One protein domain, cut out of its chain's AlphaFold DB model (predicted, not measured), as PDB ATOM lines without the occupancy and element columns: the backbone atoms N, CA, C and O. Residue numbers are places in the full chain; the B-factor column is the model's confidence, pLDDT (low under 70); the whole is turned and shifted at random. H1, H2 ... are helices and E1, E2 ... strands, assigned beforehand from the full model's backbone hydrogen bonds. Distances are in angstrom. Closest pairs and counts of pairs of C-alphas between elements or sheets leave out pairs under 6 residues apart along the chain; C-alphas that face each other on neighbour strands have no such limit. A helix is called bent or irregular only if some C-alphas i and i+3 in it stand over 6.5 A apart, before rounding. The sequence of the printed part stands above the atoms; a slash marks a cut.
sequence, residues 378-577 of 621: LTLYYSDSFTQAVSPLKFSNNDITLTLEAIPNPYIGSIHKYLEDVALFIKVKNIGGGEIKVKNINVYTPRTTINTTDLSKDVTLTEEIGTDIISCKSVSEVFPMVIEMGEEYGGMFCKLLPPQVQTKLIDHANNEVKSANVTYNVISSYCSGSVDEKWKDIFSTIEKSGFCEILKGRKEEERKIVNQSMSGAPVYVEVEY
ATOM      1  N   LEU A 378      33.687 -22.893  20.844       91.31
ATOM      2  CA  LEU A 378      34.719 -22.654  19.844       91.31
ATOM      3  C   LEU A 378      34.914 -23.932  19.019       91.31
ATOM      4  O   LEU A 378      34.590 -25.027  19.471       91.31
ATOM      5  N   THR A 379      35.405 -23.810  17.790       88.25
ATOM      6  CA  THR A 379      35.775 -24.969  16.965       88.25
ATOM      7  C   THR A 379      37.239 -24.834  16.575       88.25
ATOM      8  O   THR A 379      37.630 -23.806  16.031       88.25
ATOM      9  N   LEU A 380      38.041 -25.854  16.876       86.06
ATOM     10  CA  LEU A 380      39.413 -25.975  16.393       86.06
ATOM     11  C   LEU A 380      39.394 -26.751  15.083       86.06
ATOM     12  O   LEU A 380      38.908 -27.875  15.041       86.06
ATOM     13  N   TYR A 381      39.901 -26.171  14.008       81.44
ATOM     14  CA  TYR A 381      39.777 -26.764  12.681       81.44
ATOM     15  C   TYR A 381      40.948 -27.706  12.386       81.44
ATOM     16  O   TYR A 381      42.104 -27.392  12.675       81.44
ATOM     17  N   TYR A 382      40.639 -28.856  11.789       73.81
ATOM     18  CA  TYR A 382      41.627 -29.689  11.106       73.81
ATOM     19  C   TYR A 382      41.879 -29.037   9.735       73.81
ATOM     20  O   TYR A 382      40.903 -28.619   9.122       73.81
ATOM     21  N   SER A 383      43.120 -28.996   9.229       63.91
ATOM     22  CA  SER A 383      43.484 -28.749   7.806       63.91
ATOM     23  C   SER A 383      44.219 -27.443   7.440       63.91
ATOM     24  O   SER A 383      44.139 -26.408   8.097       63.91
ATOM     25  N   ASP A 384      44.881 -27.585   6.289       52.31
ATOM     26  CA  ASP A 384      45.638 -26.678   5.422       52.31
ATOM     27  C   ASP A 384      44.723 -25.969   4.394       52.31
ATOM     28  O   ASP A 384      45.165 -25.112   3.635       52.31
ATOM     29  N   SER A 385      43.448 -26.381   4.323       51.56
ATOM     30  CA  SER A 385      42.427 -25.910   3.373       51.56
ATOM     31  C   SER A 385      41.558 -24.770   3.908       51.56
ATOM     32  O   SER A 385      40.763 -24.202   3.164       51.56
ATOM     33  N   PHE A 386      41.661 -24.464   5.202       57.41
ATOM     34  CA  PHE A 386      41.068 -23.261   5.772       57.41
ATOM     35  C   PHE A 386      42.026 -22.111   5.460       57.41
ATOM     36  O   PHE A 386      43.175 -22.169   5.871       57.41
ATOM     37  N   THR A 387      41.598 -21.123   4.671       56.94
ATOM     38  CA  THR A 387      42.443 -20.004   4.192       56.94
ATOM     39  C   THR A 387      41.981 -18.640   4.691       56.94
ATOM     40  O   THR A 387      42.516 -17.608   4.288       56.94
ATOM     41  N   GLN A 388      40.975 -18.620   5.566       64.88
ATOM     42  CA  GLN A 388      40.406 -17.399   6.113       64.88
ATOM     43  C   GLN A 388      40.609 -17.350   7.621       64.88
ATOM     44  O   GLN A 388      40.325 -18.313   8.332       64.88
ATOM     45  N   ALA A 389      41.093 -16.202   8.099       70.69
ATOM     46  CA  ALA A 389      41.139 -15.920   9.523       70.69
ATOM     47  C   ALA A 389      39.718 -15.978  10.103       70.69
ATOM     48  O   ALA A 389      38.779 -15.405   9.546       70.69
ATOM     49  N   VAL A 390      39.568 -16.667  11.227       77.25
ATOM     50  CA  VAL A 390      38.321 -16.721  11.982       77.25
ATOM     51  C   VAL A 390      38.380 -15.659  13.063       77.25
ATOM     52  O   VAL A 390      39.237 -15.679  13.944       77.25
ATOM     53  N   SER A 391      37.453 -14.713  12.986       83.94
ATOM     54  CA  SER A 391      37.289 -13.692  14.014       83.94
ATOM     55  C   SER A 391      36.969 -14.324  15.375       83.94
ATOM     56  O   SER A 391      36.300 -15.362  15.420       83.94
ATOM     57  N   PRO A 392      37.367 -13.684  16.489       88.81
ATOM     58  CA  PRO A 392      36.974 -14.115  17.825       88.81
ATOM     59  C   PRO A 392      35.459 -14.302  17.930       88.81
ATOM     60  O   PRO A 392      34.679 -13.437  17.514       88.81
ATOM     61  N   LEU A 393      35.037 -15.431  18.496       92.19
ATOM     62  CA  LEU A 393      33.625 -15.759  18.645       92.19
ATOM     63  C   LEU A 393      33.078 -15.075  19.891       92.19
ATOM     64  O   LEU A 393      33.573 -15.300  20.994       92.19
ATOM     65  N   LYS A 394      32.044 -14.251  19.713       93.94
ATOM     66  CA  LYS A 394      31.391 -13.518  20.799       93.94
ATOM     67  C   LYS A 394      30.031 -14.117  21.101       93.94
ATOM     68  O   LYS A 394      29.216 -14.316  20.203       93.94
ATOM     69  N   PHE A 395      29.783 -14.344  22.379       94.00
ATOM     70  CA  PHE A 395      28.516 -14.808  22.911       94.00
ATOM     71  C   PHE A 395      28.092 -13.830  24.001       94.00
ATOM     72  O   PHE A 395      28.922 -13.441  24.816       94.00
ATOM     73  N   SER A 396      26.817 -13.460  24.066       91.88
ATOM     74  CA  SER A 396      26.314 -12.545  25.097       91.88
ATOM     75  C   SER A 396      25.059 -13.104  25.757       91.88
ATOM     76  O   SER A 396      24.290 -13.816  25.118       91.88
ATOM     77  N   ASN A 397      24.860 -12.777  27.030       89.56
ATOM     78  CA  ASN A 397      23.574 -12.850  27.728       89.56
ATOM     79  C   ASN A 397      23.277 -11.464  28.345       89.56
ATOM     80  O   ASN A 397      23.948 -10.494  27.998       89.56
ATOM     81  N   ASN A 398      22.290 -11.330  29.238       88.88
ATOM     82  CA  ASN A 398      21.973 -10.019  29.825       88.88
ATOM     83  C   ASN A 398      23.030  -9.515  30.829       88.88
ATOM     84  O   ASN A 398      22.962  -8.355  31.227       88.88
ATOM     85  N   ASP A 399      23.973 -10.359  31.252       90.81
ATOM     86  CA  ASP A 399      24.949 -10.061  32.301       90.81
ATOM     87  C   ASP A 399      26.367  -9.866  31.750       90.81
ATOM     88  O   ASP A 399      27.022  -8.869  32.064       90.81
ATOM     89  N   ILE A 400      26.830 -10.775  30.890       93.56
ATOM     90  CA  ILE A 400      28.186 -10.786  30.333       93.56
ATOM     91  C   ILE A 400      28.208 -10.989  28.821       93.56
ATOM     92  O   ILE A 400      27.311 -11.581  28.219       93.56
ATOM     93  N   THR A 401      29.308 -10.548  28.214       95.00
ATOM     94  CA  THR A 401      29.765 -11.010  26.903       95.00
ATOM     95  C   THR A 401      31.027 -11.845  27.075       95.00
ATOM     96  O   THR A 401      32.017 -11.372  27.625       95.00
ATOM     97  N   LEU A 402      30.985 -13.082  26.594       95.44
ATOM     98  CA  LEU A 402      32.091 -14.026  26.556       95.44
ATOM     99  C   LEU A 402      32.674 -14.060  25.140       95.44
ATOM    100  O   LEU A 402      31.979 -14.406  24.184       95.44
ATOM    101  N   THR A 403      33.950 -13.712  25.006       96.00
ATOM    102  CA  THR A 403      34.693 -13.807  23.746       96.00
ATOM    103  C   THR A 403      35.694 -14.951  23.831       96.00
ATOM    104  O   THR A 403      36.502 -14.990  24.760       96.00
ATOM    105  N   LEU A 404      35.646 -15.860  22.860       95.19
ATOM    106  CA  LEU A 404      36.567 -16.985  22.729       95.19
ATOM    107  C   LEU A 404      37.430 -16.820  21.482       95.19
ATOM    108  O   LEU A 404      36.925 -16.526  20.396       95.19
ATOM    109  N   GLU A 405      38.721 -17.073  21.632       92.62
ATOM    110  CA  GLU A 405      39.685 -17.031  20.539       92.62
ATOM    111  C   GLU A 405      40.705 -18.155  20.718       92.62
ATOM    112  O   GLU A 405      41.174 -18.404  21.825       92.62
ATOM    113  N   ALA A 406      41.043 -18.853  19.636       89.31
ATOM    114  CA  ALA A 406      42.169 -19.779  19.616       89.31
ATOM    115  C   ALA A 406      43.341 -19.108  18.907       89.31
ATOM    116  O   ALA A 406      43.179 -18.561  17.816       89.31
ATOM    117  N   ILE A 407      44.513 -19.176  19.532       85.94
ATOM    118  CA  ILE A 407      45.783 -18.773  18.947       85.94
ATOM    119  C   ILE A 407      46.673 -20.014  18.888       85.94
ATOM    120  O   ILE A 407      46.941 -20.612  19.925       85.94
ATOM    121  N   PRO A 408      47.153 -20.408  17.711       79.06
ATOM    122  CA  PRO A 408      46.985 -19.725  16.431       79.06
ATOM    123  C   PRO A 408      45.539 -19.766  15.892       79.06
ATOM    124  O   PRO A 408      44.820 -20.751  16.060       79.06
ATOM    125  N   ASN A 409      45.135 -18.665  15.243       70.38
ATOM    126  CA  ASN A 409      43.891 -18.523  14.466       70.38
ATOM    127  C   ASN A 409      43.871 -19.634  13.377       70.38
ATOM    128  O   ASN A 409      44.957 -20.075  13.000       70.38
ATOM    129  N   PRO A 410      42.731 -20.194  12.922       62.88
ATOM    130  CA  PRO A 410      42.684 -21.594  12.521       62.88
ATOM    131  C   PRO A 410      43.522 -21.907  11.284       62.88
ATOM    132  O   PRO A 410      43.111 -21.636  10.164       62.88
ATOM    133  N   TYR A 411      44.676 -22.529  11.547       59.97
ATOM    134  CA  TYR A 411      45.653 -23.061  10.588       59.97
ATOM    135  C   TYR A 411      46.517 -24.162  11.239       59.97
ATOM    136  O   TYR A 411      47.741 -24.166  11.137       59.97
ATOM    137  N   ILE A 412      45.905 -25.090  11.980       56.16
ATOM    138  CA  ILE A 412      46.646 -25.970  12.904       56.16
ATOM    139  C   ILE A 412      47.346 -27.152  12.178       56.16
ATOM    140  O   ILE A 412      48.229 -27.793  12.735       56.16
ATOM    141  N   GLY A 413      47.025 -27.418  10.906       50.00
ATOM    142  CA  GLY A 413      47.566 -28.557  10.144       50.00
ATOM    143  C   GLY A 413      48.958 -28.353   9.520       50.00
ATOM    144  O   GLY A 413      49.912 -29.040   9.887       50.00
ATOM    145  N   SER A 414      49.088 -27.445   8.547       47.28
ATOM    146  CA  SER A 414      50.273 -27.346   7.669       47.28
ATOM    147  C   SER A 414      51.335 -26.404   8.188       47.28
ATOM    148  O   SER A 414      52.517 -26.742   8.167       47.28
ATOM    149  N   ILE A 415      50.920 -25.224   8.648       47.69
ATOM    150  CA  ILE A 415      51.814 -24.198   9.201       47.69
ATOM    151  C   ILE A 415      52.322 -24.640  10.585       47.69
ATOM    152  O   ILE A 415      53.402 -24.245  11.023       47.69
ATOM    153  N   HIS A 416      51.575 -25.519  11.262       52.06
ATOM    154  CA  HIS A 416      51.791 -25.899  12.658       52.06
ATOM    155  C   HIS A 416      52.185 -27.356  12.879       52.06
ATOM    156  O   HIS A 416      52.160 -27.813  14.016       52.06
ATOM    157  N   LYS A 417      52.728 -28.039  11.859       49.22
ATOM    158  CA  LYS A 417      53.531 -29.264  12.079       49.22
ATOM    159  C   LYS A 417      54.617 -29.098  13.169       49.22
ATOM    160  O   LYS A 417      55.117 -30.104  13.656       49.22
ATOM    161  N   TYR A 418      54.971 -27.857  13.529       47.22
ATOM    162  CA  TYR A 418      55.983 -27.478  14.519       47.22
ATOM    163  C   TYR A 418      55.445 -26.916  15.852       47.22
ATOM    164  O   TYR A 418      56.260 -26.610  16.717       47.22
ATOM    165  N   LEU A 419      54.129 -26.728  16.033       58.16
ATOM    166  CA  LEU A 419      53.575 -26.246  17.309       58.16
ATOM    167  C   LEU A 419      52.943 -27.400  18.088       58.16
ATOM    168  O   LEU A 419      52.112 -28.137  17.564       58.16
ATOM    169  N   GLU A 420      53.341 -27.531  19.349       71.94
ATOM    170  CA  GLU A 420      52.859 -28.575  20.258       71.94
ATOM    171  C   GLU A 420      51.468 -28.261  20.833       71.94
ATOM    172  O   GLU A 420      50.777 -29.169  21.288       71.94
ATOM    173  N   ASP A 421      51.035 -26.991  20.807       83.81
ATOM    174  CA  ASP A 421      49.816 -26.539  21.474       83.81
ATOM    175  C   ASP A 421      49.055 -25.400  20.762       83.81
ATOM    176  O   ASP A 421      49.536 -24.732  19.845       83.81
ATOM    177  N   VAL A 422      47.808 -25.213  21.196       86.25
ATOM    178  CA  VAL A 422      46.880 -24.145  20.821       86.25
ATOM    179  C   VAL A 422      46.446 -23.431  22.095       86.25
ATOM    180  O   VAL A 422      45.858 -24.029  22.996       86.25
ATOM    181  N   ALA A 423      46.707 -22.136  22.172       91.06
ATOM    182  CA  ALA A 423      46.292 -21.279  23.267       91.06
ATOM    183  C   ALA A 423      44.826 -20.846  23.104       91.06
ATOM    184  O   ALA A 423      44.465 -20.137  22.168       91.06
ATOM    185  N   LEU A 424      43.977 -21.231  24.053       94.12
ATOM    186  CA  LEU A 424      42.611 -20.739  24.196       94.12
ATOM    187  C   LEU A 424      42.619 -19.442  25.010       94.12
ATOM    188  O   LEU A 424      42.911 -19.452  26.209       94.12
ATOM    189  N   PHE A 425      42.258 -18.339  24.367       95.31
ATOM    190  CA  PHE A 425      42.021 -17.049  24.996       95.31
ATOM    191  C   PHE A 425      40.541 -16.876  25.322       95.31
ATOM    192  O   PHE A 425      39.660 -17.163  24.506       95.31
ATOM    193  N   ILE A 426      40.278 -16.379  26.528       96.69
ATOM    194  CA  ILE A 426      38.933 -16.112  27.031       96.69
ATOM    195  C   ILE A 426      38.889 -14.670  27.513       96.69
ATOM    196  O   ILE A 426      39.746 -14.266  28.299       96.69
ATOM    197  N   LYS A 427      37.883 -13.909  27.070       96.75
ATOM    198  CA  LYS A 427      37.580 -12.571  27.594       96.75
ATOM    199  C   LYS A 427      36.143 -12.498  28.083       96.75
ATOM    200  O   LYS A 427      35.237 -12.977  27.403       96.75
ATOM    201  N   VAL A 428      35.947 -11.878  29.238       96.56
ATOM    202  CA  VAL A 428      34.643 -11.632  29.852       96.56
ATOM    203  C   VAL A 428      34.467 -10.128  29.987       96.56
ATOM    204  O   VAL A 428      35.262  -9.460  30.648       96.56
ATOM    205  N   LYS A 429      33.412  -9.608  29.365       96.25
ATOM    206  CA  LYS A 429      32.979  -8.219  29.491       96.25
ATOM    207  C   LYS A 429      31.690  -8.143  30.292       96.25
ATOM    208  O   LYS A 429      30.721  -8.817  29.938       96.25
ATOM    209  N   ASN A 430      31.651  -7.300  31.316       94.69
ATOM    210  CA  ASN A 430      30.439  -7.053  32.094       94.69
ATOM    211  C   ASN A 430      29.540  -6.037  31.366       94.69
ATOM    212  O   ASN A 430      29.944  -4.899  31.115       94.69
ATOM    213  N   ILE A 431      28.319  -6.454  31.016       92.19
ATOM    214  CA  ILE A 431      27.333  -5.620  30.305       92.19
ATOM    215  C   ILE A 431      26.009  -5.450  31.067       92.19
ATOM    216  O   ILE A 431      25.264  -4.517  30.778       92.19
ATOM    217  N   GLY A 432      25.715  -6.297  32.056       79.25
ATOM    218  CA  GLY A 432      24.441  -6.287  32.789       79.25
ATOM    219  C   GLY A 432      24.348  -5.301  33.950       79.25
ATOM    220  O   GLY A 432      23.349  -5.318  34.689       79.25
ATOM    221  N   GLY A 433      25.374  -4.470  34.132       81.19
ATOM    222  CA  GLY A 433      25.536  -3.548  35.256       81.19
ATOM    223  C   GLY A 433      25.831  -4.248  36.584       81.19
ATOM    224  O   GLY A 433      25.648  -5.457  36.710       81.19
ATOM    225  N   GLY A 434      26.238  -3.467  37.585       87.06
ATOM    226  CA  GLY A 434      26.764  -4.009  38.842       87.06
ATOM    227  C   GLY A 434      28.161  -4.608  38.667       87.06
ATOM    228  O   GLY A 434      28.842  -4.325  37.681       87.06
ATOM    229  N   GLU A 435      28.558  -5.442  39.614       92.31
ATOM    230  CA  GLU A 435      29.868  -6.085  39.683       92.31
ATOM    231  C   GLU A 435      29.759  -7.572  39.344       92.31
ATOM    232  O   GLU A 435      28.797  -8.243  39.734       92.31
ATOM    233  N   ILE A 436      30.741  -8.098  38.608       94.38
ATOM    234  CA  ILE A 436      30.799  -9.518  38.250       94.38
ATOM    235  C   ILE A 436      32.086 -10.143  38.757       94.38
ATOM    236  O   ILE A 436      33.184  -9.666  38.483       94.38
ATOM    237  N   LYS A 437      31.944 -11.276  39.438       94.94
ATOM    238  CA  LYS A 437      33.046 -12.108  39.907       94.94
ATOM    239  C   LYS A 437      32.996 -13.465  39.226       94.94
ATOM    240  O   LYS A 437      32.098 -14.265  39.490       94.94
ATOM    241  N   VAL A 438      33.982 -13.750  38.380       95.88
ATOM    242  CA  VAL A 438      34.134 -15.079  37.776       95.88
ATOM    243  C   VAL A 438      34.564 -16.062  38.866       95.88
ATOM    244  O   VAL A 438      35.551 -15.835  39.563       95.88
ATOM    245  N   LYS A 439      33.794 -17.137  39.055       95.44
ATOM    246  CA  LYS A 439      34.035 -18.147  40.097       95.44
ATOM    247  C   LYS A 439      34.784 -19.342  39.540       95.44
ATOM    248  O   LYS A 439      35.740 -19.799  40.158       95.44
ATOM    249  N   ASN A 440      34.338 -19.839  38.392       95.38
ATOM    250  CA  ASN A 440      34.907 -21.021  37.773       95.38
ATOM    251  C   ASN A 440      34.826 -20.939  36.245       95.38
ATOM    252  O   ASN A 440      33.900 -20.338  35.694       95.38
ATOM    253  N   ILE A 441      35.793 -21.561  35.574       96.06
ATOM    254  CA  ILE A 441      35.786 -21.751  34.126       96.06
ATOM    255  C   ILE A 441      36.149 -23.204  33.836       96.06
ATOM    256  O   ILE A 441      37.267 -23.634  34.113       96.06
ATOM    257  N   ASN A 442      35.217 -23.938  33.232       95.44
ATOM    258  CA  ASN A 442      35.425 -25.318  32.810       95.44
ATOM    259  C   ASN A 442      35.550 -25.380  31.285       95.44
ATOM    260  O   ASN A 442      34.752 -24.782  30.560       95.44
ATOM    261  N   VAL A 443      36.530 -26.135  30.793       95.88
ATOM    262  CA  VAL A 443      36.715 -26.385  29.359       95.88
ATOM    263  C   VAL A 443      36.436 -27.854  29.073       95.88
ATOM    264  O   VAL A 443      36.968 -28.731  29.749       95.88
ATOM    265  N   TYR A 444      35.599 -28.124  28.073       95.38
ATOM    266  CA  TYR A 444      35.214 -29.475  27.670       95.38
ATOM    267  C   TYR A 444      35.560 -29.723  26.202       95.38
ATOM    268  O   TYR A 444      35.208 -28.926  25.327       95.38
ATOM    269  N   THR A 445      36.187 -30.865  25.921       93.56
ATOM    270  CA  THR A 445      36.625 -31.278  24.579       93.56
ATOM    271  C   THR A 445      35.971 -32.613  24.182       93.56
ATOM    272  O   THR A 445      36.606 -33.667  24.211       93.56
ATOM    273  N   PRO A 446      34.658 -32.631  23.872       91.94
ATOM    274  CA  PRO A 446      33.959 -33.874  23.565       91.94
ATOM    275  C   PRO A 446      34.498 -34.517  22.279       91.94
ATOM    276  O   PRO A 446      34.793 -33.834  21.300       91.94
ATOM    277  N   ARG A 447      34.585 -35.851  22.288       90.69
ATOM    278  CA  ARG A 447      35.191 -36.657  21.220       90.69
ATOM    279  C   ARG A 447      34.161 -37.514  20.507       90.69
ATOM    280  O   ARG A 447      33.241 -38.032  21.140       90.69
ATOM    281  N   THR A 448      34.355 -37.698  19.207       90.50
ATOM    282  CA  THR A 448      33.640 -38.722  18.441       90.50
ATOM    283  C   THR A 448      34.486 -39.988  18.426       90.50
ATOM    284  O   THR A 448      35.642 -39.940  18.017       90.50
ATOM    285  N   THR A 449      33.915 -41.116  18.840       91.50
ATOM    286  CA  THR A 449      34.615 -42.407  18.894       91.50
ATOM    287  C   THR A 449      34.063 -43.350  17.838       91.50
ATOM    288  O   THR A 449      32.851 -43.573  17.769       91.50
ATOM    289  N   ILE A 450      34.946 -43.945  17.046       91.00
ATOM    290  CA  ILE A 450      34.621 -44.970  16.056       91.00
ATOM    291  C   ILE A 450      35.318 -46.254  16.484       91.00
ATOM    292  O   ILE A 450      36.540 -46.323  16.544       91.00
ATOM    293  N   ASN A 451      34.531 -47.274  16.805       90.38
ATOM    294  CA  ASN A 451      35.039 -48.591  17.162       90.38
ATOM    295  C   ASN A 451      34.828 -49.541  15.992       90.38
ATOM    296  O   ASN A 451      33.692 -49.752  15.562       90.38
ATOM    297  N   THR A 452      35.921 -50.120  15.517       88.56
ATOM    298  CA  THR A 452      35.953 -51.132  14.467       88.56
ATOM    299  C   THR A 452      36.419 -52.437  15.081       88.56
ATOM    300  O   THR A 452      37.560 -52.543  15.517       88.56
ATOM    301  N   THR A 453      35.550 -53.434  15.125       85.38
ATOM    302  CA  THR A 453      35.893 -54.767  15.624       85.38
ATOM    303  C   THR A 453      35.953 -55.731  14.453       85.38
ATOM    304  O   THR A 453      34.960 -55.891  13.742       85.38
ATOM    305  N   ASP A 454      37.101 -56.378  14.272       82.50
ATOM    306  CA  ASP A 454      37.266 -57.496  13.349       82.50
ATOM    307  C   ASP A 454      37.109 -58.806  14.128       82.50
ATOM    308  O   ASP A 454      38.017 -59.254  14.831       82.50
ATOM    309  N   LEU A 455      35.934 -59.425  14.000       75.06
ATOM    310  CA  LEU A 455      35.599 -60.673  14.690       75.06
ATOM    311  C   LEU A 455      36.373 -61.888  14.160       75.06
ATOM    312  O   LEU A 455      36.356 -62.940  14.799       75.06
ATOM    313  N   SER A 456      37.018 -61.780  12.993       70.81
ATOM    314  CA  SER A 456      37.835 -62.866  12.442       70.81
ATOM    315  C   SER A 456      39.222 -62.926  13.079       70.81
ATOM    316  O   SER A 456      39.756 -64.017  13.269       70.81
ATOM    317  N   LYS A 457      39.767 -61.763  13.449       73.25
ATOM    318  CA  LYS A 457      41.096 -61.621  14.057       73.25
ATOM    319  C   LYS A 457      41.058 -61.396  15.571       73.25
ATOM    320  O   LYS A 457      42.104 -61.441  16.196       73.25
ATOM    321  N   ASP A 458      39.874 -61.160  16.134       78.62
ATOM    322  CA  ASP A 458      39.664 -60.783  17.539       78.62
ATOM    323  C   ASP A 458      40.408 -59.495  17.940       78.62
ATOM    324  O   ASP A 458      41.001 -59.364  19.011       78.62
ATOM    325  N   VAL A 459      40.370 -58.509  17.039       83.25
ATOM    326  CA  VAL A 459      41.045 -57.218  17.207       83.25
ATOM    327  C   VAL A 459      40.022 -56.089  17.181       83.25
ATOM    328  O   VAL A 459      39.077 -56.091  16.386       83.25
ATOM    329  N   THR A 460      40.202 -55.099  18.053       87.81
ATOM    330  CA  THR A 460      39.394 -53.874  18.075       87.81
ATOM    331  C   THR A 460      40.266 -52.650  17.836       87.81
ATOM    332  O   THR A 460      41.206 -52.393  18.581       87.81
ATOM    333  N   LEU A 461      39.929 -51.876  16.809       88.69
ATOM    334  CA  LEU A 461      40.500 -50.572  16.514       88.69
ATOM    335  C   LEU A 461      39.534 -49.479  16.988       88.69
ATOM    336  O   LEU A 461      38.411 -49.379  16.496       88.69
ATOM    337  N   THR A 462      39.979 -48.652  17.921       90.44
ATOM    338  CA  THR A 462      39.270 -47.468  18.406       90.44
ATOM    339  C   THR A 462      39.918 -46.220  17.823       90.44
ATOM    340  O   THR A 462      41.113 -45.999  18.000       90.44
ATOM    341  N   GLU A 463      39.132 -45.401  17.135       89.75
ATOM    342  CA  GLU A 463      39.550 -44.141  16.519       89.75
ATOM    343  C   GLU A 463      38.757 -43.000  17.171       89.75
ATOM    344  O   GLU A 463      37.544 -42.880  16.984       89.75
ATOM    345  N   GLU A 464      39.426 -42.177  17.973       90.81
ATOM    346  CA  GLU A 464      38.836 -41.029  18.661       90.81
ATOM    347  C   GLU A 464      39.236 -39.729  17.969       90.81
ATOM    348  O   GLU A 464      40.413 -39.395  17.876       90.81
ATOM    349  N   ILE A 465      38.244 -38.981  17.495       89.50
ATOM    350  CA  ILE A 465      38.415 -37.718  16.777       89.50
ATOM    351  C   ILE A 465      38.145 -36.574  17.758       89.50
ATOM    352  O   ILE A 465      37.021 -36.443  18.259       89.50
ATOM    353  N   GLY A 466      39.152 -35.739  18.033       89.50
ATOM    354  CA  GLY A 466      39.000 -34.592  18.928       89.50
ATOM    355  C   GLY A 466      40.301 -33.867  19.272       89.50
ATOM    356  O   GLY A 466      41.254 -33.841  18.500       89.50
ATOM    357  N   THR A 467      40.313 -33.237  20.445       88.88
ATOM    358  CA  THR A 467      41.438 -32.468  21.002       88.88
ATOM    359  C   THR A 467      41.556 -32.751  22.503       88.88
ATOM    360  O   THR A 467      40.581 -33.163  23.142       88.88
ATOM    361  N   ASP A 468      42.747 -32.533  23.059       89.69
ATOM    362  CA  ASP A 468      43.038 -32.669  24.486       89.69
ATOM    363  C   ASP A 468      43.375 -31.340  25.131       89.69
ATOM    364  O   ASP A 468      43.917 -30.438  24.499       89.69
ATOM    365  N   ILE A 469      43.111 -31.262  26.430       93.56
ATOM    366  CA  ILE A 469      43.575 -30.172  27.274       93.56
ATOM    367  C   ILE A 469      44.959 -30.551  27.806       93.56
ATOM    368  O   ILE A 469      45.104 -31.572  28.473       93.56
ATOM    369  N   ILE A 470      45.965 -29.724  27.530       93.12
ATOM    370  CA  ILE A 470      47.326 -29.896  28.057       93.12
ATOM    371  C   ILE A 470      47.386 -29.333  29.475       93.12
ATOM    372  O   ILE A 470      47.836 -29.989  30.409       93.12
ATOM    373  N   SER A 471      46.922 -28.093  29.634       95.19
ATOM    374  CA  SER A 471      46.934 -27.377  30.909       95.19
ATOM    375  C   SER A 471      45.971 -26.198  30.874       95.19
ATOM    376  O   SER A 471      45.819 -25.572  29.823       95.19
ATOM    377  N   CYS A 472      45.409 -25.833  32.021       96.31
ATOM    378  CA  CYS A 472      44.632 -24.608  32.199       96.31
ATOM    379  C   CYS A 472      45.146 -23.827  33.408       96.31
ATOM    380  O   CYS A 472      45.595 -24.422  34.388       96.31
ATOM    381  N   LYS A 473      45.076 -22.500  33.327       95.44
ATOM    382  CA  LYS A 473      45.379 -21.594  34.438       95.44
ATOM    383  C   LYS A 473      44.221 -21.531  35.426       95.44
ATOM    384  O   LYS A 473      43.079 -21.831  35.076       95.44
ATOM    385  N   SER A 474      44.502 -21.094  36.652       94.00
ATOM    386  CA  SER A 474      43.435 -20.773  37.600       94.00
ATOM    387  C   SER A 474      42.670 -19.513  37.170       94.00
ATOM    388  O   SER A 474      43.203 -18.634  36.491       94.00
ATOM    389  N   VAL A 475      41.405 -19.394  37.585       94.00
ATOM    390  CA  VAL A 475      40.574 -18.215  37.272       94.00
ATOM    391  C   VAL A 475      41.218 -16.926  37.788       94.00
ATOM    392  O   VAL A 475      41.249 -15.933  37.067       94.00
ATOM    393  N   SER A 476      41.793 -16.960  38.993       92.44
ATOM    394  CA  SER A 476      42.460 -15.819  39.634       92.44
ATOM    395  C   SER A 476      43.722 -15.333  38.919       92.44
ATOM    396  O   SER A 476      44.148 -14.208  39.151       92.44
ATOM    397  N   GLU A 477      44.340 -16.159  38.070       91.94
ATOM    398  CA  GLU A 477      45.494 -15.742  37.260       91.94
ATOM    399  C   GLU A 477      45.089 -14.951  36.013       91.94
ATOM    400  O   GLU A 477      45.919 -14.248  35.438       91.94
ATOM    401  N   VAL A 478      43.844 -15.105  35.551       92.56
ATOM    402  CA  VAL A 478      43.371 -14.524  34.284       92.56
ATOM    403  C   VAL A 478      42.373 -13.396  34.514       92.56
ATOM    404  O   VAL A 478      42.336 -12.444  33.737       92.56
ATOM    405  N   PHE A 479      41.579 -13.487  35.579       93.19
ATOM    406  CA  PHE A 479      40.540 -12.521  35.899       93.19
ATOM    407  C   PHE A 479      40.817 -11.849  37.248       93.19
ATOM    408  O   PHE A 479      41.252 -12.518  38.190       93.19
ATOM    409  N   PRO A 480      40.541 -10.537  37.365       90.06
ATOM    410  CA  PRO A 480      40.584  -9.847  38.647       90.06
ATOM    411  C   PRO A 480      39.515 -10.395  39.606       90.06
ATOM    412  O   PRO A 480      38.622 -11.152  39.217       90.06
ATOM    413  N   MET A 481      39.571  -9.978  40.877       88.94
ATOM    414  CA  MET A 481      38.546 -10.361  41.859       88.94
ATOM    415  C   MET A 481      37.137  -9.899  41.467       88.94
ATOM    416  O   MET A 481      36.175 -10.589  41.810       88.94
ATOM    417  N   VAL A 482      37.029  -8.756  40.783       91.75
ATOM    418  CA  VAL A 482      35.778  -8.123  40.353       91.75
ATOM    419  C   VAL A 482      35.984  -7.471  38.983       91.75
ATOM    420  O   VAL A 482      37.050  -6.926  38.714       91.75
ATOM    421  N   ILE A 483      34.963  -7.547  38.130       93.56
ATOM    422  CA  ILE A 483      34.867  -6.881  36.830       93.56
ATOM    423  C   ILE A 483      33.744  -5.843  36.916       93.56
ATOM    424  O   ILE A 483      32.566  -6.217  37.027       93.56
ATOM    425  N   GLU A 484      34.086  -4.555  36.858       92.56
ATOM    426  CA  GLU A 484      33.104  -3.468  36.932       92.56
ATOM    427  C   GLU A 484      32.282  -3.331  35.640       92.56
ATOM    428  O   GLU A 484      32.597  -3.900  34.590       92.56
ATOM    429  N   MET A 485      31.181  -2.580  35.711       91.50
ATOM    430  CA  MET A 485      30.299  -2.357  34.566       91.50
ATOM    431  C   MET A 485      31.054  -1.714  33.394       91.50
ATOM    432  O   MET A 485      31.599  -0.620  33.510       91.50
ATOM    433  N   GLY A 486      30.996  -2.355  32.224       92.06
ATOM    434  CA  GLY A 486      31.625  -1.866  30.997       92.06
ATOM    435  C   GLY A 486      33.066  -2.337  30.796       92.06
ATOM    436  O   GLY A 486      33.548  -2.276  29.660       92.06
ATOM    437  N   GLU A 487      33.712  -2.863  31.837       94.12
ATOM    438  CA  GLU A 487      35.068  -3.398  31.759       94.12
ATOM    439  C   GLU A 487      35.109  -4.780  31.092       94.12
ATOM    440  O   GLU A 487      34.152  -5.561  31.136       94.12
ATOM    441  N   GLU A 488      36.243  -5.078  30.459       95.31
ATOM    442  CA  GLU A 488      36.544  -6.358  29.822       95.31
ATOM    443  C   GLU A 488      37.915  -6.840  30.294       95.31
ATOM    444  O   GLU A 488      38.911  -6.137  30.137       95.31
ATOM    445  N   TYR A 489      37.963  -8.061  30.824       95.81
ATOM    446  CA  TYR A 489      39.208  -8.723  31.205       95.81
ATOM    447  C   TYR A 489      39.317 -10.068  30.517       95.81
ATOM    448  O   TYR A 489      38.315 -10.697  30.172       95.81
ATOM    449  N   GLY A 490      40.542 -10.528  30.322       94.25
ATOM    450  CA  GLY A 490      40.785 -11.838  29.759       94.25
ATOM    451  C   GLY A 490      42.224 -12.054  29.349       94.25
ATOM    452  O   GLY A 490      43.051 -11.145  29.357       94.25
ATOM    453  N   GLY A 491      42.509 -13.282  28.948       94.56
ATOM    454  CA  GLY A 491      43.845 -13.707  28.575       94.56
ATOM    455  C   GLY A 491      43.868 -15.166  28.150       94.56
ATOM    456  O   GLY A 491      42.827 -15.800  27.978       94.56
ATOM    457  N   MET A 492      45.077 -15.692  27.972       95.25
ATOM    458  CA  MET A 492      45.300 -17.112  27.705       95.25
ATOM    459  C   MET A 492      44.879 -17.928  28.928       95.25
ATOM    460  O   MET A 492      45.488 -17.788  29.990       95.25
ATOM    461  N   PHE A 493      43.878 -18.791  28.762       96.56
ATOM    462  CA  PHE A 493      43.329 -19.613  29.834       96.56
ATOM    463  C   PHE A 493      43.808 -21.066  29.768       96.56
ATOM    464  O   PHE A 493      44.333 -21.569  30.756       96.56
ATOM    465  N   CYS A 494      43.697 -21.729  28.611       96.25
ATOM    466  CA  CYS A 494      44.157 -23.113  28.441       96.25
ATOM    467  C   CYS A 494      45.098 -23.269  27.252       96.25
ATOM    468  O   CYS A 494      45.029 -22.513  26.284       96.25
ATOM    469  N   LYS A 495      45.931 -24.303  27.314       93.75
ATOM    470  CA  LYS A 495      46.673 -24.868  26.190       93.75
ATOM    471  C   LYS A 495      46.024 -26.191  25.806       93.75
ATOM    472  O   LYS A 495      45.771 -27.027  26.675       93.75
ATOM    473  N   LEU A 496      45.733 -26.360  24.527       91.44
ATOM    474  CA  LEU A 496      45.054 -27.518  23.954       91.44
ATOM    475  C   LEU A 496      45.965 -28.184  22.922       91.44
ATOM    476  O   LEU A 496      46.717 -27.489  22.247       91.44
ATOM    477  N   LEU A 497      45.885 -29.501  22.754       87.00
ATOM    478  CA  LEU A 497      46.546 -30.159  21.630       87.00
ATOM    479  C   LEU A 497      45.839 -29.792  20.316       87.00
ATOM    480  O   LEU A 497      44.609 -29.660  20.287       87.00
ATOM    481  N   PRO A 498      46.580 -29.697  19.203       83.44
ATOM    482  CA  PRO A 498      45.994 -29.712  17.874       83.44
ATOM    483  C   PRO A 498      44.926 -30.803  17.698       83.44
ATOM    484  O   PRO A 498      45.081 -31.903  18.237       83.44
ATOM    485  N   PRO A 499      43.854 -30.540  16.927       84.38
ATOM    486  CA  PRO A 499      42.887 -31.569  16.578       84.38
ATOM    487  C   PRO A 499      43.576 -32.775  15.922       84.38
ATOM    488  O   PRO A 499      44.280 -32.639  14.918       84.38
ATOM    489  N   GLN A 500      43.367 -33.962  16.486       83.69
ATOM    490  CA  GLN A 500      44.024 -35.203  16.072       83.69
ATOM    491  C   GLN A 500      43.063 -36.392  16.145       83.69
ATOM    492  O   GLN A 500      42.002 -36.328  16.772       83.69
ATOM    493  N   VAL A 501      43.442 -37.487  15.487       85.69
ATOM    494  CA  VAL A 501      42.762 -38.775  15.609       85.69
ATOM    495  C   VAL A 501      43.638 -39.682  16.460       85.69
ATOM    496  O   VAL A 501      44.742 -40.052  16.062       85.69
ATOM    497  N   GLN A 502      43.164 -40.018  17.653       88.62
ATOM    498  CA  GLN A 502      43.824 -40.994  18.504       88.62
ATOM    499  C   GLN A 502      43.357 -42.389  18.103       88.62
ATOM    500  O   GLN A 502      42.177 -42.722  18.191       88.62
ATOM    501  N   THR A 503      44.295 -43.209  17.656       87.50
ATOM    502  CA  THR A 503      44.059 -44.566  17.184       87.50
ATOM    503  C   THR A 503      44.616 -45.554  18.200       87.50
ATOM    504  O   THR A 503      45.799 -45.514  18.537       87.50
ATOM    505  N   LYS A 504      43.772 -46.458  18.692       89.44
ATOM    506  CA  LYS A 504      44.134 -47.508  19.645       89.44
ATOM    507  C   LYS A 504      43.719 -48.865  19.096       89.44
ATOM    508  O   LYS A 504      42.539 -49.113  18.885       89.44
ATOM    509  N   LEU A 505      44.688 -49.742  18.890       87.31
ATOM    510  CA  LEU A 505      44.486 -51.134  18.525       87.31
ATOM    511  C   LEU A 505      44.583 -51.993  19.785       87.31
ATOM    512  O   LEU A 505      45.560 -51.894  20.527       87.31
ATOM    513  N   ILE A 506      43.571 -52.817  20.018       86.50
ATOM    514  CA  ILE A 506      43.505 -53.783  21.112       86.50
ATOM    515  C   ILE A 506      43.415 -55.166  20.477       86.50
ATOM    516  O   ILE A 506      42.408 -55.488  19.843       86.50
ATOM    517  N   ASP A 507      44.477 -55.947  20.626       83.50
ATOM    518  CA  ASP A 507      44.527 -57.356  20.248       83.50
ATOM    519  C   ASP A 507      44.137 -58.194  21.470       83.50
ATOM    520  O   ASP A 507      44.908 -58.311  22.427       83.50
ATOM    521  N   HIS A 508      42.915 -58.736  21.462       78.69
ATOM    522  CA  HIS A 508      42.392 -59.519  22.588       78.69
ATOM    523  C   HIS A 508      43.019 -60.913  22.664       78.69
ATOM    524  O   HIS A 508      43.068 -61.496  23.746       78.69
ATOM    525  N   ALA A 509      43.547 -61.428  21.550       72.50
ATOM    526  CA  ALA A 509      44.204 -62.727  21.511       72.50
ATOM    527  C   ALA A 509      45.585 -62.679  22.184       72.50
ATOM    528  O   ALA A 509      45.953 -63.606  22.905       72.50
ATOM    529  N   ASN A 510      46.326 -61.584  21.988       74.88
ATOM    530  CA  ASN A 510      47.686 -61.419  22.517       74.88
ATOM    531  C   ASN A 510      47.782 -60.478  23.733       74.88
ATOM    532  O   ASN A 510      48.871 -60.291  24.272       74.88
ATOM    533  N   ASN A 511      46.665 -59.886  24.180       77.69
ATOM    534  CA  ASN A 511      46.630 -58.832  25.207       77.69
ATOM    535  C   ASN A 511      47.550 -57.632  24.891       77.69
ATOM    536  O   ASN A 511      48.043 -56.948  25.792       77.69
ATOM    537  N   GLU A 512      47.775 -57.347  23.608       83.12
ATOM    538  CA  GLU A 512      48.586 -56.212  23.177       83.12
ATOM    539  C   GLU A 512      47.721 -54.975  22.935       83.12
ATOM    540  O   GLU A 512      46.668 -55.024  22.295       83.12
ATOM    541  N   VAL A 513      48.207 -53.827  23.404       85.31
ATOM    542  CA  VAL A 513      47.593 -52.525  23.149       85.31
ATOM    543  C   VAL A 513      48.610 -51.625  22.467       85.31
ATOM    544  O   VAL A 513      49.650 -51.307  23.040       85.31
ATOM    545  N   LYS A 514      48.289 -51.177  21.252       85.81
ATOM    546  CA  LYS A 514      49.108 -50.231  20.480       85.81
ATOM    547  C   LYS A 514      48.318 -48.943  20.310       85.81
ATOM    548  O   LYS A 514      47.175 -48.977  19.869       85.81
ATOM    549  N   SER A 515      48.903 -47.808  20.676       85.56
ATOM    550  CA  SER A 515      48.246 -46.501  20.580       85.56
ATOM    551  C   SER A 515      49.097 -45.502  19.818       85.56
ATOM    552  O   SER A 515      50.320 -45.489  19.946       85.56
ATOM    553  N   ALA A 516      48.429 -44.639  19.072       82.00
ATOM    554  CA  ALA A 516      49.031 -43.650  18.207       82.00
ATOM    555  C   ALA A 516      48.152 -42.408  18.115       82.00
ATOM    556  O   ALA A 516      46.930 -42.513  18.116       82.00
ATOM    557  N   ASN A 517      48.783 -41.253  17.945       81.81
ATOM    558  CA  ASN A 517      48.095 -40.032  17.555       81.81
ATOM    559  C   ASN A 517      48.461 -39.731  16.106       81.81
ATOM    560  O   ASN A 517      49.640 -39.562  15.785       81.81
ATOM    561  N   VAL A 518      47.458 -39.684  15.234       77.06
ATOM    562  CA  VAL A 518      47.638 -39.404  13.809       77.06
ATOM    563  C   VAL A 518      46.886 -38.139  13.423       77.06
ATOM    564  O   VAL A 518      45.824 -37.822  13.959       77.06
ATOM    565  N   THR A 519      47.436 -37.387  12.474       76.44
ATOM    566  CA  THR A 519      46.732 -36.231  11.917       76.44
ATOM    567  C   THR A 519      45.646 -36.692  10.949       76.44
ATOM    568  O   THR A 519      45.730 -37.770  10.351       76.44
ATOM    569  N   TYR A 520      44.633 -35.849  10.747       76.19
ATOM    570  CA  TYR A 520      43.553 -36.141   9.803       76.19
ATOM    571  C   TYR A 520      44.068 -36.446   8.377       76.19
ATOM    572  O   TYR A 520      43.588 -37.365   7.715       76.19
ATOM    573  N   ASN A 521      45.091 -35.725   7.911       74.44
ATOM    574  CA  ASN A 521      45.653 -35.947   6.579       74.44
ATOM    575  C   ASN A 521      46.252 -37.355   6.448       74.44
ATOM    576  O   ASN A 521      46.022 -38.021   5.445       74.44
ATOM    577  N   VAL A 522      46.948 -37.837   7.482       76.19
ATOM    578  CA  VAL A 522      47.544 -39.181   7.493       76.19
ATOM    579  C   VAL A 522      46.467 -40.260   7.391       76.19
ATOM    580  O   VAL A 522      46.585 -41.157   6.555       76.19
ATOM    581  N   ILE A 523      45.395 -40.167   8.187       76.81
ATOM    582  CA  ILE A 523      44.315 -41.164   8.136       76.81
ATOM    583  C   ILE A 523      43.528 -41.083   6.816       76.81
ATOM    584  O   ILE A 523      43.162 -42.111   6.255       76.81
ATOM    585  N   SER A 524      43.340 -39.886   6.252       76.69
ATOM    586  CA  SER A 524      42.685 -39.695   4.950       76.69
ATOM    587  C   SER A 524      43.505 -40.278   3.788       76.69
ATOM    588  O   SER A 524      42.969 -40.978   2.919       76.69
ATOM    589  N   SER A 525      44.827 -40.075   3.808       77.50
ATOM    590  CA  SER A 525      45.769 -40.707   2.879       77.50
ATOM    591  C   SER A 525      45.757 -42.232   3.013       77.50
ATOM    592  O   SER A 525      45.683 -42.921   1.992       77.50
ATOM    593  N   TYR A 526      45.723 -42.762   4.243       79.75
ATOM    594  CA  TYR A 526      45.553 -44.197   4.489       79.75
ATOM    595  C   TYR A 526      44.260 -44.726   3.854       79.75
ATOM    596  O   TYR A 526      44.293 -45.684   3.078       79.75
ATOM    597  N   CYS A 527      43.132 -44.046   4.077       79.50
ATOM    598  CA  CYS A 527      41.863 -44.415   3.456       79.50
ATOM    599  C   CYS A 527      41.915 -44.373   1.922       79.50
ATOM    600  O   CYS A 527      41.169 -45.102   1.269       79.50
ATOM    601  N   SER A 528      42.796 -43.565   1.337       78.56
ATOM    602  CA  SER A 528      42.977 -43.439  -0.115       78.56
ATOM    603  C   SER A 528      44.021 -44.408  -0.696       78.56
ATOM    604  O   SER A 528      44.183 -44.456  -1.912       78.56
ATOM    605  N   GLY A 529      44.684 -45.220   0.139       74.12
ATOM    606  CA  GLY A 529      45.643 -46.251  -0.283       74.12
ATOM    607  C   GLY A 529      47.116 -45.821  -0.295       74.12
ATOM    608  O   GLY A 529      47.965 -46.601  -0.716       74.12
ATOM    609  N   SER A 530      47.441 -44.617   0.181       67.06
ATOM    610  CA  SER A 530      48.816 -44.113   0.305       67.06
ATOM    611  C   SER A 530      49.191 -44.011   1.785       67.06
ATOM    612  O   SER A 530      48.691 -43.126   2.481       67.06
ATOM    613  N   VAL A 531      50.032 -44.918   2.285       64.19
ATOM    614  CA  VAL A 531      50.348 -45.007   3.723       64.19
ATOM    615  C   VAL A 531      51.812 -44.665   3.967       64.19
ATOM    616  O   VAL A 531      52.691 -45.226   3.320       64.19
ATOM    617  N   ASP A 532      52.056 -43.764   4.913       65.88
ATOM    618  CA  ASP A 532      53.375 -43.511   5.502       65.88
ATOM    619  C   ASP A 532      53.848 -44.764   6.271       65.88
ATOM    620  O   ASP A 532      53.060 -45.387   6.994       65.88
ATOM    621  N   GLU A 533      55.121 -45.149   6.123       65.94
ATOM    622  CA  GLU A 533      55.697 -46.356   6.738       65.94
ATOM    623  C   GLU A 533      55.488 -46.401   8.255       65.94
ATOM    624  O   GLU A 533      55.244 -47.475   8.805       65.94
ATOM    625  N   LYS A 534      55.477 -45.240   8.924       64.94
ATOM    626  CA  LYS A 534      55.343 -45.142  10.387       64.94
ATOM    627  C   LYS A 534      54.012 -45.675  10.936       64.94
ATOM    628  O   LYS A 534      53.940 -46.051  12.104       64.94
ATOM    629  N   TRP A 535      52.957 -45.709  10.122       68.88
ATOM    630  CA  TRP A 535      51.603 -46.088  10.562       68.88
ATOM    631  C   TRP A 535      51.121 -47.413   9.975       68.88
ATOM    632  O   TRP A 535      50.020 -47.875  10.289       68.88
ATOM    633  N   LYS A 536      51.957 -48.040   9.146       69.69
ATOM    634  CA  LYS A 536      51.637 -49.279   8.446       69.69
ATOM    635  C   LYS A 536      51.317 -50.413   9.417       69.69
ATOM    636  O   LYS A 536      50.393 -51.162   9.146       69.69
ATOM    637  N   ASP A 537      51.983 -50.507  10.565       68.00
ATOM    638  CA  ASP A 537      51.793 -51.619  11.510       68.00
ATOM    639  C   ASP A 537      50.410 -51.611  12.181       68.00
ATOM    640  O   ASP A 537      49.724 -52.634  12.230       68.00
ATOM    641  N   ILE A 538      49.948 -50.444  12.645       72.38
ATOM    642  CA  ILE A 538      48.631 -50.310  13.292       72.38
ATOM    643  C   ILE A 538      47.519 -50.572  12.277       72.38
ATOM    644  O   ILE A 538      46.590 -51.334  12.546       72.38
ATOM    645  N   PHE A 539      47.630 -49.968  11.096       74.06
ATOM    646  CA  PHE A 539      46.589 -50.063  10.087       74.06
ATOM    647  C   PHE A 539      46.597 -51.381   9.303       74.06
ATOM    648  O   PHE A 539      45.530 -51.823   8.902       74.06
ATOM    649  N   SER A 540      47.747 -52.038   9.119       69.88
ATOM    650  CA  SER A 540      47.834 -53.342   8.431       69.88
ATOM    651  C   SER A 540      47.290 -54.505   9.256       69.88
ATOM    652  O   SER A 540      46.899 -55.529   8.687       69.88
ATOM    653  N   THR A 541      47.236 -54.364  10.586       70.00
ATOM    654  CA  THR A 541      46.716 -55.421  11.463       70.00
ATOM    655  C   THR A 541      45.223 -55.677  11.200       70.00
ATOM    656  O   THR A 541      44.770 -56.826  11.218       70.00
ATOM    657  N   ILE A 542      44.464 -54.636  10.841       68.75
ATOM    658  CA  ILE A 542      43.053 -54.735  10.446       68.75
ATOM    659  C   ILE A 542      42.909 -54.617   8.921       68.75
ATOM    660  O   ILE A 542      43.605 -53.836   8.290       68.75
ATOM    661  N   GLU A 543      42.009 -55.386   8.291       64.50
ATOM    662  CA  GLU A 543      41.829 -55.284   6.825       64.50
ATOM    663  C   GLU A 543      41.292 -53.900   6.410       64.50
ATOM    664  O   GLU A 543      41.627 -53.399   5.335       64.50
ATOM    665  N   LYS A 544      40.448 -53.286   7.254       71.38
ATOM    666  CA  LYS A 544      39.756 -52.015   6.995       71.38
ATOM    667  C   LYS A 544      39.544 -51.238   8.297       71.38
ATOM    668  O   LYS A 544      39.068 -51.796   9.280       71.38
ATOM    669  N   SER A 545      39.840 -49.938   8.281       79.62
ATOM    670  CA  SER A 545      39.425 -49.012   9.344       79.62
ATOM    671  C   SER A 545      37.945 -48.655   9.170       79.62
ATOM    672  O   SER A 545      37.488 -48.391   8.052       79.62
ATOM    673  N   GLY A 546      37.196 -48.613  10.273       80.38
ATOM    674  CA  GLY A 546      35.805 -48.176  10.269       80.38
ATOM    675  C   GLY A 546      35.668 -46.720   9.854       80.38
ATOM    676  O   GLY A 546      34.750 -46.405   9.099       80.38
ATOM    677  N   PHE A 547      36.612 -45.856  10.237       83.00
ATOM    678  CA  PHE A 547      36.695 -44.487   9.727       83.00
ATOM    679  C   PHE A 547      36.722 -44.452   8.187       83.00
ATOM    680  O   PHE A 547      35.910 -43.762   7.565       83.00
ATOM    681  N   CYS A 548      37.579 -45.257   7.550       83.94
ATOM    682  CA  CYS A 548      37.668 -45.318   6.087       83.94
ATOM    683  C   CYS A 548      36.411 -45.898   5.425       83.94
ATOM    684  O   CYS A 548      35.988 -45.420   4.368       83.94
ATOM    685  N   GLU A 549      35.811 -46.921   6.031       83.25
ATOM    686  CA  GLU A 549      34.573 -47.530   5.539       83.25
ATOM    687  C   GLU A 549      33.389 -46.561   5.616       83.25
ATOM    688  O   GLU A 549      32.603 -46.484   4.673       83.25
ATOM    689  N   ILE A 550      33.278 -45.763   6.683       84.50
ATOM    690  CA  ILE A 550      32.216 -44.754   6.818       84.50
ATOM    691  C   ILE A 550      32.360 -43.665   5.750       84.50
ATOM    692  O   ILE A 550      31.367 -43.275   5.131       84.50
ATOM    693  N   LEU A 551      33.586 -43.201   5.488       80.25
ATOM    694  CA  LEU A 551      33.842 -42.183   4.463       80.25
ATOM    695  C   LEU A 551      33.520 -42.672   3.044       80.25
ATOM    696  O   LEU A 551      32.981 -41.907   2.241       80.25
ATOM    697  N   LYS A 552      33.816 -43.941   2.738       80.94
ATOM    698  CA  LYS A 552      33.535 -44.568   1.430       80.94
ATOM    699  C   LYS A 552      32.107 -45.117   1.305       80.94
ATOM    700  O   LYS A 552      31.656 -45.420   0.199       80.94
ATOM    701  N   GLY A 553      31.412 -45.290   2.425       74.44
ATOM    702  CA  GLY A 553      30.126 -45.968   2.511       74.44
ATOM    703  C   GLY A 553      28.942 -45.166   1.959       74.44
ATOM    704  O   GLY A 553      28.998 -43.959   1.737       74.44
ATOM    705  N   ARG A 554      27.809 -45.862   1.769       60.88
ATOM    706  CA  ARG A 554      26.532 -45.274   1.305       60.88
ATOM    707  C   ARG A 554      25.638 -44.742   2.435       60.88
ATOM    708  O   ARG A 554      24.556 -44.233   2.163       60.88
ATOM    709  N   LYS A 555      26.043 -44.887   3.701       76.19
ATOM    710  CA  LYS A 555      25.246 -44.470   4.862       76.19
ATOM    711  C   LYS A 555      25.445 -42.983   5.149       76.19
ATOM    712  O   LYS A 555      26.417 -42.569   5.772       76.19
ATOM    713  N   GLU A 556      24.497 -42.186   4.680       81.56
ATOM    714  CA  GLU A 556      24.588 -40.728   4.682       81.56
ATOM    715  C   GLU A 556      24.665 -40.101   6.087       81.56
ATOM    716  O   GLU A 556      25.392 -39.130   6.277       81.56
ATOM    717  N   GLU A 557      23.969 -40.658   7.082       84.31
ATOM    718  CA  GLU A 557      23.963 -40.132   8.458       84.31
ATOM    719  C   GLU A 557      25.301 -40.332   9.181       84.31
ATOM    720  O   GLU A 557      25.861 -39.382   9.724       84.31
ATOM    721  N   GLU A 558      25.855 -41.546   9.130       84.25
ATOM    722  CA  GLU A 558      27.161 -41.879   9.715       84.25
ATOM    723  C   GLU A 558      28.270 -41.015   9.091       84.25
ATOM    724  O   GLU A 558      29.092 -40.426   9.797       84.25
ATOM    725  N   ARG A 559      28.222 -40.842   7.765       85.31
ATOM    726  CA  ARG A 559      29.137 -39.971   7.024       85.31
ATOM    727  C   ARG A 559      29.006 -38.504   7.434       85.31
ATOM    728  O   ARG A 559      30.020 -37.823   7.555       85.31
ATOM    729  N   LYS A 560      27.788 -38.001   7.673       85.38
ATOM    730  CA  LYS A 560      27.573 -36.627   8.165       85.38
ATOM    731  C   LYS A 560      28.225 -36.412   9.532       85.38
ATOM    732  O   LYS A 560      28.896 -35.398   9.703       85.38
ATOM    733  N   ILE A 561      28.079 -37.355  10.465       84.94
ATOM    734  CA  ILE A 561      28.682 -37.271  11.810       84.94
ATOM    735  C   ILE A 561      30.211 -37.218  11.720       84.94
ATOM    736  O   ILE A 561      30.847 -36.366  12.349       84.94
ATOM    737  N   VAL A 562      30.801 -38.108  10.920       83.50
ATOM    738  CA  VAL A 562      32.255 -38.174  10.734       83.50
ATOM    739  C   VAL A 562      32.772 -36.917  10.031       83.50
ATOM    740  O   VAL A 562      33.677 -36.273  10.550       83.50
ATOM    741  N   ASN A 563      32.126 -36.473   8.948       83.12
ATOM    742  CA  ASN A 563      32.496 -35.239   8.244       83.12
ATOM    743  C   ASN A 563      32.400 -33.992   9.137       83.12
ATOM    744  O   ASN A 563      33.259 -33.119   9.058       83.12
ATOM    745  N   GLN A 564      31.380 -33.898   9.998       82.81
ATOM    746  CA  GLN A 564      31.263 -32.808  10.974       82.81
ATOM    747  C   GLN A 564      32.366 -32.863  12.033       82.81
ATOM    748  O   GLN A 564      32.898 -31.827  12.413       82.81
ATOM    749  N   SER A 565      32.729 -34.060  12.495       83.56
ATOM    750  CA  SER A 565      33.823 -34.236  13.461       83.56
ATOM    751  C   SER A 565      35.193 -33.962  12.830       83.56
ATOM    752  O   SER A 565      36.130 -33.599  13.531       83.56
ATOM    753  N   MET A 566      35.302 -34.123  11.510       77.81
ATOM    754  CA  MET A 566      36.508 -33.863  10.725       77.81
ATOM    755  C   MET A 566      36.659 -32.411  10.280       77.81
ATOM    756  O   MET A 566      37.772 -31.990   9.983       77.81
ATOM    757  N   SER A 567      35.578 -31.630  10.212       78.81
ATOM    758  CA  SER A 567      35.695 -30.203   9.899       78.81
ATOM    759  C   SER A 567      36.291 -29.419  11.067       78.81
ATOM    760  O   SER A 567      36.985 -28.427  10.851       78.81
ATOM    761  N   GLY A 568      36.090 -29.884  12.302       83.31
ATOM    762  CA  GLY A 568      36.726 -29.314  13.479       83.31
ATOM    763  C   GLY A 568      36.381 -30.034  14.778       83.31
ATOM    764  O   GLY A 568      35.335 -30.667  14.908       83.31
ATOM    765  N   ALA A 569      37.272 -29.918  15.760       87.69
ATOM    766  CA  ALA A 569      37.062 -30.368  17.123       87.69
ATOM    767  C   ALA A 569      36.340 -29.267  17.923       87.69
ATOM    768  O   ALA A 569      36.859 -28.152  18.046       87.69
ATOM    769  N   PRO A 570      35.141 -29.532  18.466       90.75
ATOM    770  CA  PRO A 570      34.440 -28.564  19.294       90.75
ATOM    771  C   PRO A 570      35.112 -28.433  20.668       90.75
ATOM    772  O   PRO A 570      35.410 -29.426  21.328       90.75
ATOM    773  N   VAL A 571      35.286 -27.195  21.119       92.94
ATOM    774  CA  VAL A 571      35.746 -26.841  22.463       92.94
ATOM    775  C   VAL A 571      34.646 -26.027  23.122       92.94
ATOM    776  O   VAL A 571      34.266 -24.968  22.622       92.94
ATOM    777  N   TYR A 572      34.109 -26.520  24.229       95.38
ATOM    778  CA  TYR A 572      33.096 -25.811  25.000       95.38
ATOM    779  C   TYR A 572      33.739 -25.143  26.202       95.38
ATOM    780  O   TYR A 572      34.522 -25.767  26.912       95.38
ATOM    781  N   VAL A 573      33.383 -23.885  26.432       95.75
ATOM    782  CA  VAL A 573      33.838 -23.105  27.579       95.75
ATOM    783  C   VAL A 573      32.620 -22.731  28.396       95.75
ATOM    784  O   VAL A 573      31.706 -22.072  27.904       95.75
ATOM    785  N   GLU A 574      32.612 -23.168  29.641       94.69
ATOM    786  CA  GLU A 574      31.580 -22.872  30.614       94.69
ATOM    787  C   GLU A 574      32.135 -21.901  31.647       94.69
ATOM    788  O   GLU A 574      33.126 -22.199  32.303       94.69
ATOM    789  N   VAL A 575      31.492 -20.747  31.782       94.69
ATOM    790  CA  VAL A 575      31.844 -19.712  32.751       94.69
ATOM    791  C   VAL A 575      30.741 -19.635  33.793       94.69
ATOM    792  O   VAL A 575      29.579 -19.377  33.468       94.69
ATOM    793  N   GLU A 576      31.123 -19.837  35.047       94.56
ATOM    794  CA  GLU A 576      30.270 -19.649  36.215       94.56
ATOM    795  C   GLU A 576      30.720 -18.389  36.945       94.56
ATOM    796  O   GLU A 576      31.906 -18.201  37.240       94.56
ATOM    797  N   TYR A 577      29.774 -17.503  37.220       94.69
ATOM    798  CA  TYR A 577      30.046 -16.209  37.823       94.69
ATOM    799  C   TYR A 577      28.993 -15.860  38.866       94.69
ATOM    800  O   TYR A 577      27.915 -16.447  38.938       94.69
TER     801      TYR A 577
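AT A GLANCE: This is residues 378 to 577 of the 621 residues of an uncharacterized protein of archaeon (UniProt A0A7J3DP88). Two lobes stand end to end along the longest axis: in one, a five-stranded sheet, E2 E3 E4 E9 E8, is partly face to face with a three-stranded one, E1 E12 E5; in the other, a four-stranded sheet, E6 E7 E10 E11, has H3, H4 and H5 over one face. The chain passes between the lobes through the links E5 to E6, E7 to E8, E9 to E10 and H5 to E12. The 200 printed residues hold, in order, E1 to E8, H1, E9 to E11, H2 to H5 and E12; the class is mixed, helices and strands, and each sheet is antiparallel throughout. The whole is elongated, 65 by 37 by 34 A, and only just loose, close to compact, with a radius of gyration of the C-alphas of 20.2 A.

HOW THE PARTS SIT: The largest sheet, twisted, runs E2, residues 393 to 396, E3, 400 to 407, E4, 422 to 430, E9, 488 to 496, and E8, 469 to 472. E2, E3 and E4 form a meander, each strand the antiparallel neighbour of the one before; N 395 and O 402 are 2.8 A apart, N 403 and O 427 2.8 A. Between E4 and E9, N 424 and O 494 are within hydrogen-bond range at 2.8 A; between E9 and E8, N 470 and O 495 are within hydrogen-bond range at 2.8 A. In the second sheet E12, residues 568 to 577, pairs staggered with E1, 378 to 381, N 380 to O 569 2.8 A, and with E5, 435 to 444, N 574 to O 442 2.8 A. The closest C-alphas of E1 and E3 are those of Leu 378 and Leu 404, 6.6 A. H1, residues 475 to 478, only grazes both sheets. E7, residues 459 to 466, runs on into E8 at 40 degrees. The third sheet, twisted, runs E6, residues 448 to 454, E7, E10, 500 to 507, and E11, 512 to 518, with N 450 to O 463, N 462 to O 504 and N 503 to O 516 each 2.8 A. H3, residues 533 to 541, H4, 546 to 552, and H5, 556 to 567, are on the same face of it, at heights of 9.6, 10.3 and 10.5 A. H4 stands up from it; H5 touches H4 with residues 558 to 562 alone, Ile 550 and Arg 559 having the closest C-alphas, 5.7 A. H2, residues 520 to 527, only grazes this sheet. Every O i to N i+4 pair is within hydrogen-bond range in H2, H4 and H5, but 3 of 5 in H3; H1 is too short for one.

IN THESE COORDINATES: E1 begins at C-alpha 378, (34.719, -22.654, 19.844). E12, 28.4 A long, ends at C-alpha 577, (30.046, -16.209, 37.823). E5, 26.8 A, bends by 51 degrees at residue 439; E4 is 26.3 A and H5 16.2 A long. H3 is irregular, C-alphas 534 and 537 being 7.5 A apart.

THE WHOLE: The two C-alphas farthest apart are those of Gly 434 and Ser 456, 65.4 A. The printed part has no cut; the links E1 to E2 and E3 to E4 are long. The mean pLDDT of the printed part is 83.2, and the stretches under 70, where the model's confidence is low, include residues 383 to 388, residues 410 to 419 and residues 530 to 537.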